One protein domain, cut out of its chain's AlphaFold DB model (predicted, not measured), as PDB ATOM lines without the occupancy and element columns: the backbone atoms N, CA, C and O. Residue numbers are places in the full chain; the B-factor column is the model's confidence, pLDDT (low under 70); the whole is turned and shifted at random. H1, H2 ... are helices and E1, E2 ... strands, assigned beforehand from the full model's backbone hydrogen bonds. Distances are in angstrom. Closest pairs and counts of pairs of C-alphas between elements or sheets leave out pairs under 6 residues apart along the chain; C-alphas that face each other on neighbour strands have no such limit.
ATOM      1  N   ASP A   6     167.588 156.946 156.814       94.38
ATOM      2  CA  ASP A   6     168.749 157.758 157.178       94.38
ATOM      3  C   ASP A   6     168.346 159.214 157.497       94.38
ATOM      4  O   ASP A   6     167.176 159.603 157.415       94.38
ATOM      5  N   GLU A   7     169.315 160.057 157.861       94.75
ATOM      6  CA  GLU A   7     169.068 161.482 158.135       94.75
ATOM      7  C   GLU A   7     168.446 162.223 156.938       94.75
ATOM      8  O   GLU A   7     167.691 163.183 157.112       94.75
ATOM      9  N   GLY A   8     168.747 161.785 155.710       95.19
ATOM     10  CA  GLY A   8     168.168 162.333 154.489       95.19
ATOM     11  C   GLY A   8     166.685 161.997 154.367       95.19
ATOM     12  O   GLY A   8     165.880 162.885 154.100       95.19
ATOM     13  N   PHE A   9     166.310 160.744 154.621       94.19
ATOM     14  CA  PHE A   9     164.917 160.315 154.684       94.19
ATOM     15  C   PHE A   9     164.135 161.122 155.720       94.19
ATOM     16  O   PHE A   9     163.086 161.660 155.381       94.19
ATOM     17  N   LEU A  10     164.668 161.273 156.937       92.81
ATOM     18  CA  LEU A  10     164.006 162.031 158.003       92.81
ATOM     19  C   LEU A  10     163.793 163.504 157.627       92.81
ATOM     20  O   LEU A  10     162.740 164.067 157.919       92.81
ATOM     21  N   ARG A  11     164.763 164.126 156.944       94.31
ATOM     22  CA  ARG A  11     164.644 165.504 156.436       94.31
ATOM     23  C   ARG A  11     163.617 165.661 155.319       94.31
ATOM     24  O   ARG A  11     163.059 166.745 155.172       94.31
ATOM     25  N   ASP A  12     163.406 164.617 154.527       94.88
ATOM     26  CA  ASP A  12     162.458 164.626 153.412       94.88
ATOM     27  C   ASP A  12     161.009 164.379 153.865       94.88
ATOM     28  O   ASP A  12     160.087 164.499 153.050       94.88
ATOM     29  N   LEU A  13     160.783 164.015 155.135       93.00
ATOM     30  CA  LEU A  13     159.439 163.765 155.645       93.00
ATOM     31  C   LEU A  13     158.608 165.063 155.669       93.00
ATOM     32  O   LEU A  13     159.065 166.088 156.185       93.00
ATOM     33  N   PRO A  14     157.371 165.038 155.135       94.50
ATOM     34  CA  PRO A  14     156.461 166.169 155.227       94.50
ATOM     35  C   PRO A  14     156.205 166.596 156.680       94.50
ATOM     36  O   PRO A  14     156.194 165.757 157.585       94.50
ATOM     37  N   PRO A  15     155.929 167.888 156.922       94.25
ATOM     38  CA  PRO A  15     155.587 168.353 158.258       94.25
ATOM     39  C   PRO A  15     154.337 167.634 158.780       94.25
ATOM     40  O   PRO A  15     153.339 167.506 158.072       94.25
ATOM     41  N   GLY A  16     154.386 167.196 160.039       92.44
ATOM     42  CA  GLY A  16     153.273 166.514 160.706       92.44
ATOM     43  C   GLY A  16     153.193 165.003 160.470       92.44
ATOM     44  O   GLY A  16     152.282 164.379 161.009       92.44
ATOM     45  N   VAL A  17     154.124 164.417 159.710       94.31
ATOM     46  CA  VAL A  17     154.301 162.958 159.645       94.31
ATOM     47  C   VAL A  17     154.865 162.442 160.964       94.31
ATOM     48  O   VAL A  17     155.789 163.037 161.522       94.31
ATOM     49  N   ASP A  18     154.319 161.330 161.450       92.50
ATOM     50  CA  ASP A  18     154.908 160.609 162.569       92.50
ATOM     51  C   ASP A  18     156.222 159.934 162.144       92.50
ATOM     52  O   ASP A  18     156.252 159.083 161.253       92.50
ATOM     53  N   LEU A  19     157.315 160.309 162.809       91.62
ATOM     54  CA  LEU A  19     158.654 159.757 162.588       91.62
ATOM     55  C   LEU A  19     158.770 158.285 162.998       91.62
ATOM     56  O   LEU A  19     159.724 157.620 162.605       91.62
ATOM     57  N   CYS A  20     157.852 157.786 163.823       91.56
ATOM     58  CA  CYS A  20     157.791 156.377 164.195       91.56
ATOM     59  C   CYS A  20     156.927 155.562 163.219       91.56
ATOM     60  O   CYS A  20     156.964 154.333 163.258       91.56
ATOM     61  N   GLY A  21     156.173 156.224 162.333       91.75
ATOM     62  CA  GLY A  21     155.284 155.576 161.371       91.75
ATOM     63  C   GLY A  21     154.113 154.821 162.011       91.75
ATOM     64  O   GLY A  21     153.582 153.894 161.393       91.75
ATOM     65  N   GLU A  22     153.700 155.165 163.239       92.44
ATOM     66  CA  GLU A  22     152.687 154.411 163.995       92.44
ATOM     67  C   GLU A  22     151.301 154.448 163.331       92.44
ATOM     68  O   GLU A  22     150.449 153.602 163.616       92.44
ATOM     69  N   ARG A  23     151.064 155.407 162.427       92.06
ATOM     70  CA  ARG A  23     149.784 155.589 161.723       92.06
ATOM     71  C   ARG A  23     149.819 155.065 160.291       92.06
ATOM     72  O   ARG A  23     148.880 155.305 159.531       92.06
ATOM     73  N   GLY A  24     150.865 154.324 159.929       90.50
ATOM     74  CA  GLY A  24     151.005 153.715 158.612       90.50
ATOM     75  C   GLY A  24     151.519 154.672 157.539       90.50
ATOM     76  O   GLY A  24     151.251 154.459 156.359       90.50
ATOM     77  N   GLU A  25     152.259 155.719 157.913       93.56
ATOM     78  CA  GLU A  25     152.892 156.639 156.961       93.56
ATOM     79  C   GLU A  25     153.894 155.927 156.044       93.56
ATOM     80  O   GLU A  25     154.058 156.302 154.879       93.56
ATOM     81  N   TYR A  26     154.544 154.877 156.551       91.75
ATOM     82  CA  TYR A  26     155.398 153.984 155.778       91.75
ATOM     83  C   TYR A  26     155.549 152.613 156.447       91.75
ATOM     84  O   TYR A  26     155.207 152.413 157.609       91.75
ATOM     85  N   HIS A  27     156.106 151.665 155.692       89.94
ATOM     86  CA  HIS A  27     156.496 150.345 156.181       89.94
ATOM     87  C   HIS A  27     158.018 150.208 156.146       89.94
ATOM     88  O   HIS A  27     158.653 150.571 155.153       89.94
ATOM     89  N   SER A  28     158.591 149.657 157.212       92.06
ATOM     90  CA  SER A  28     160.026 149.407 157.349       92.06
ATOM     91  C   SER A  28     160.334 147.911 157.395       92.06
ATOM     92  O   SER A  28     159.550 147.119 157.913       92.06
ATOM     93  N   PHE A  29     161.515 147.539 156.913       92.69
ATOM     94  CA  PHE A  29     162.086 146.200 157.022       92.69
ATOM     95  C   PHE A  29     163.524 146.345 157.529       92.69
ATOM     96  O   PHE A  29     164.320 147.051 156.912       92.69
ATOM     97  N   VAL A  30     163.835 145.734 158.674       95.06
ATOM     98  CA  VAL A  30     165.174 145.788 159.280       95.06
ATOM     99  C   VAL A  30     165.986 144.610 158.761       95.06
ATOM    100  O   VAL A  30     165.610 143.460 158.986       95.06
ATOM    101  N   PHE A  31     167.091 144.902 158.076       95.06
ATOM    102  CA  PHE A  31     167.954 143.896 157.456       95.06
ATOM    103  C   PHE A  31     169.356 143.821 158.077       95.06
ATOM    104  O   PHE A  31     170.088 142.887 157.779       95.06
ATOM    105  N   ASP A  32     169.741 144.763 158.940       96.62
ATOM    106  CA  ASP A  32     171.029 144.758 159.643       96.62
ATOM    107  C   ASP A  32     170.894 145.395 161.037       96.62
ATOM    108  O   ASP A  32     169.988 146.196 161.283       96.62
ATOM    109  N   GLY A  33     171.783 145.028 161.962       96.12
ATOM    110  CA  GLY A  33     171.863 145.629 163.289       96.12
ATOM    111  C   GLY A  33     172.709 144.836 164.289       96.12
ATOM    112  O   GLY A  33     173.055 143.684 164.042       96.12
ATOM    113  N   PRO A  34     172.993 145.400 165.480       97.12
ATOM    114  CA  PRO A  34     173.936 144.820 166.446       97.12
ATOM    115  C   PRO A  34     173.604 143.405 166.947       97.12
ATOM    116  O   PRO A  34     174.474 142.722 167.479       97.12
ATOM    117  N   ILE A  35     172.341 142.981 166.829       97.19
ATOM    118  CA  ILE A  35     171.863 141.659 167.265       97.19
ATOM    119  C   ILE A  35     172.025 140.605 166.150       97.19
ATOM    120  O   ILE A  35     172.024 139.406 166.426       97.19
ATOM    121  N   PHE A  36     172.180 141.026 164.894       96.81
ATOM    122  CA  PHE A  36     172.327 140.126 163.755       96.81
ATOM    123  C   PHE A  36     173.764 139.587 163.696       96.81
ATOM    124  O   PHE A  36     174.725 140.334 163.851       96.81
ATOM    125  N   GLN A  37     173.925 138.280 163.454       97.75
ATOM    126  CA  GLN A  37     175.255 137.685 163.221       97.75
ATOM    127  C   GLN A  37     175.861 138.152 161.889       97.75
ATOM    128  O   GLN A  37     177.074 138.288 161.762       97.75
ATOM    129  N   SER A  38     174.998 138.387 160.904       97.44
ATOM    130  CA  SER A  38     175.302 138.974 159.605       97.44
ATOM    131  C   SER A  38     174.039 139.650 159.059       97.44
ATOM    132  O   SER A  38     172.938 139.221 159.425       97.44
ATOM    133  N   PRO A  39     174.163 140.638 158.155       97.38
ATOM    134  CA  PRO A  39     173.010 141.246 157.496       97.38
ATOM    135  C   PRO A  39     172.143 140.211 156.768       97.38
ATOM    136  O   PRO A  39     172.650 139.217 156.242       97.38
ATOM    137  N   VAL A  40     170.836 140.458 156.708       96.62
ATOM    138  CA  VAL A  40     169.883 139.684 155.910       96.62
ATOM    139  C   VAL A  40     170.021 140.116 154.450       96.62
ATOM    140  O   VAL A  40     169.738 141.276 154.143       96.62
ATOM    141  N   PRO A  41     170.439 139.230 153.533       96.50
ATOM    142  CA  PRO A  41     170.506 139.562 152.119       96.50
ATOM    143  C   PRO A  41     169.094 139.698 151.533       96.50
ATOM    144  O   PRO A  41     168.198 138.892 151.791       96.50
ATOM    145  N   PHE A  42     168.885 140.745 150.742       94.31
ATOM    146  CA  PHE A  42     167.611 141.005 150.083       94.31
ATOM    147  C   PHE A  42     167.817 141.786 148.787       94.31
ATOM    148  O   PHE A  42     168.858 142.404 148.560       94.31
ATOM    149  N   GLN A  43     166.780 141.804 147.958       93.00
ATOM    150  CA  GLN A  43     166.683 142.650 146.776       93.00
ATOM    151  C   GLN A  43     165.341 143.388 146.759       93.00
ATOM    152  O   GLN A  43     164.306 142.841 147.142       93.00
ATOM    153  N   VAL A  44     165.338 144.638 146.295       90.31
ATOM    154  CA  VAL A  44     164.093 145.387 146.085       90.31
ATOM    155  C   VAL A  44     163.560 145.062 144.698       90.31
ATOM    156  O   VAL A  44     164.192 145.383 143.692       90.31
ATOM    157  N   VAL A  45     162.375 144.465 144.638       88.50
ATOM    158  CA  VAL A  45     161.716 144.100 143.381       88.50
ATOM    159  C   VAL A  45     160.453 144.916 143.177       88.50
ATOM    160  O   VAL A  45     159.707 145.195 144.113       88.50
ATOM    161  N   GLU A  46     160.202 145.298 141.929       87.38
ATOM    162  CA  GLU A  46     158.961 145.931 141.499       87.38
ATOM    163  C   GLU A  46     158.143 144.910 140.707       87.38
ATOM    164  O   GLU A  46     158.626 144.350 139.723       87.38
ATOM    165  N   ARG A  47     156.899 144.661 141.126       81.38
ATOM    166  CA  ARG A  47     155.956 143.808 140.396       81.38
ATOM    167  C   ARG A  47     154.735 144.623 139.997       81.38
ATOM    168  O   ARG A  47     154.102 145.270 140.832       81.38
ATOM    169  N   GLY A  48     154.414 144.595 138.708       75.00
ATOM    170  CA  GLY A  48     153.132 145.065 138.197       75.00
ATOM    171  C   GLY A  48     152.129 143.917 138.208       75.00
ATOM    172  O   GLY A  48     152.373 142.900 137.566       75.00
ATOM    173  N   CYS A  49     151.007 144.078 138.901       63.16
ATOM    174  CA  CYS A  49     149.847 143.208 138.745       63.16
ATOM    175  C   CYS A  49     148.872 143.878 137.773       63.16
ATOM    176  O   CYS A  49     148.280 144.913 138.078       63.16
ATOM    177  N   GLY A  50     148.719 143.288 136.590       55.72
ATOM    178  CA  GLY A  50     147.739 143.690 135.588       55.72
ATOM    179  C   GLY A  50     147.068 142.454 135.002       55.72
ATOM    180  O   GLY A  50     147.637 141.802 134.135       55.72
ATOM    181  N   GLY A  51     145.877 142.118 135.498       57.59
ATOM    182  CA  GLY A  51     145.058 141.009 134.999       57.59
ATOM    183  C   GLY A  51     144.413 140.188 136.116       57.59
ATOM    184  O   GLY A  51     144.895 140.183 137.244       57.59
ATOM    185  N   SER A  52     143.329 139.478 135.786       53.41
ATOM    186  CA  SER A  52     142.490 138.627 136.655       53.41
ATOM    187  C   SER A  52     143.202 137.417 137.290       53.41
ATOM    188  O   SER A  52     142.551 136.448 137.670       53.41
ATOM    189  N   ALA A  53     144.530 137.444 137.358       52.69
ATOM    190  CA  ALA A  53     145.393 136.390 137.868       52.69
ATOM    191  C   ALA A  53     146.253 136.883 139.043       52.69
ATOM    192  O   ALA A  53     147.324 136.330 139.274       52.69
ATOM    193  N   ASP A  54     145.820 137.919 139.769       58.81
ATOM    194  CA  ASP A  54     146.388 138.193 141.087       58.81
ATOM    195  C   ASP A  54     145.776 137.218 142.115       58.81
ATOM    196  O   ASP A  54     144.604 137.379 142.470       58.81
ATOM    197  N   PRO A  55     146.524 136.211 142.609       55.34
ATOM    198  CA  PRO A  55     146.022 135.293 143.629       55.34
ATOM    199  C   PRO A  55     145.738 135.990 144.968       55.34
ATOM    200  O   PRO A  55     145.062 135.404 145.811       55.34
ATOM    201  N   ALA A  56     146.230 137.218 145.175       61.28
ATOM    202  CA  ALA A  56     146.022 137.985 146.397       61.28
ATOM    203  C   ALA A  56     144.788 138.913 146.345       61.28
ATOM    204  O   ALA A  56     144.411 139.477 147.372       61.28
ATOM    205  N   GLY A  57     144.129 139.058 145.185       56.22
ATOM    206  CA  GLY A  57     142.935 139.900 145.021       56.22
ATOM    207  C   GLY A  57     143.172 141.399 145.252       56.22
ATOM    208  O   GLY A  57     142.217 142.162 145.406       56.22
ATOM    209  N   ILE A  58     144.430 141.834 145.282       59.25
ATOM    210  CA  ILE A  58     144.840 143.212 145.503       59.25
ATOM    211  C   ILE A  58     144.864 143.854 144.117       59.25
ATOM    212  O   ILE A  58     145.759 143.601 143.319       59.25
ATOM    213  N   GLY A  59     143.813 144.613 143.794       58.00
ATOM    214  CA  GLY A  59     143.524 145.129 142.451       58.00
ATOM    215  C   GLY A  59     144.720 145.673 141.649       58.00
ATOM    216  O   GLY A  59     145.793 145.962 142.178       58.00
ATOM    217  N   ALA A  60     144.514 145.826 140.335       67.25
ATOM    218  CA  ALA A  60     145.557 146.222 139.388       67.25
ATOM    219  C   ALA A  60     146.421 147.379 139.922       67.25
ATOM    220  O   ALA A  60     145.918 148.460 140.232       67.25
ATOM    221  N   GLY A  61     147.722 147.132 140.053       70.88
ATOM    222  CA  GLY A  61     148.611 147.993 140.817       70.88
ATOM    223  C   GLY A  61     150.070 147.595 140.670       70.88
ATOM    224  O   GLY A  61     150.408 146.507 140.205       70.88
ATOM    225  N   ARG A  62     150.953 148.513 141.051       77.62
ATOM    226  CA  ARG A  62     152.393 148.288 141.086       77.62
ATOM    227  C   ARG A  62     152.843 148.265 142.536       77.62
ATOM    228  O   ARG A  62     152.625 149.234 143.258       77.62
ATOM    229  N   TYR A  63     153.525 147.195 142.916       78.69
ATOM    230  CA  TYR A  63     154.005 146.974 144.272       78.69
ATOM    231  C   TYR A  63     155.526 146.853 144.257       78.69
ATOM    232  O   TYR A  63     156.097 146.250 143.347       78.69
ATOM    233  N   ARG A  64     156.184 147.423 145.268       84.50
ATOM    234  CA  ARG A  64     157.597 147.158 145.550       84.50
ATOM    235  C   ARG A  64     157.709 146.410 146.862       84.50
ATOM    236  O   ARG A  64     157.095 146.824 147.840       84.50
ATOM    237  N   HIS A  65     158.497 145.346 146.881       85.69
ATOM    238  CA  HIS A  65     158.742 144.556 148.083       85.69
ATOM    239  C   HIS A  65     160.208 144.142 148.176       85.69
ATOM    240  O   HIS A  65     160.945 144.213 147.189       85.69
ATOM    241  N   CYS A  66     160.631 143.783 149.386       89.56
ATOM    242  CA  CYS A  66     161.941 143.192 149.623       89.56
ATOM    243  C   CYS A  66     161.800 141.675 149.484       89.56
ATOM    244  O   CYS A  66     161.078 141.051 150.259       89.56
ATOM    245  N   GLU A  67     162.476 141.099 148.497       90.19
ATOM    246  CA  GLU A  67     162.570 139.654 148.302       90.19
ATOM    247  C   GLU A  67     163.869 139.179 148.966       90.19
ATOM    248  O   GLU A  67     164.941 139.700 148.660       90.19
TER     249      GLU A  67
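What this domain is: This is residues 6 to 67 of the 69 residues of the protein "Diphthami_syn_2 domain-containing protein" of Bittarella massiliensis (UniProt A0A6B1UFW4). There is little regular structure here: a two-stranded hairpin, E1 and E2, lies well away from the short helix H1, and a long winding stretch, residues 13 to 41, joins H1 to E1, with residues 33 to 38 sticking out. The printed part has 62 residues with one named helix and two named strands, in the order H1, E1, E2; the class is mixed, with 21 residues in named elements. The sheet, E1 - E2, is antiparallel. The whole is flat, 42 by 36 by 19 A, and only just loose, close to extended, with a radius of gyration of the C-alphas of 15.8 A.

Where its parts are: E1, residues 42 to 49, spans 21.2 A from C-alpha 42 at (167.611, 141.005, 150.083). E2, residues 61 to 67, spans 17.9 A and ends at C-alpha 67 (162.570, 139.654, 148.302). H1, residues 7 to 12, spans 8.7 A.

How they stand to each other: E1 and E2 form an antiparallel hairpin, their directions at 160 degrees. N 45 and O 65, 2.9 A apart, are within hydrogen-bond range. H1 and E2 are apart. In H1 every O i to N i+4 pair is within hydrogen-bond range.

The domain as a whole: The C-alphas farthest apart, of Pro 34 and Ser 52, are 43.8 A apart. The printed part has no cut. Both links are long. Residues 49 to 60 have pLDDT under 70.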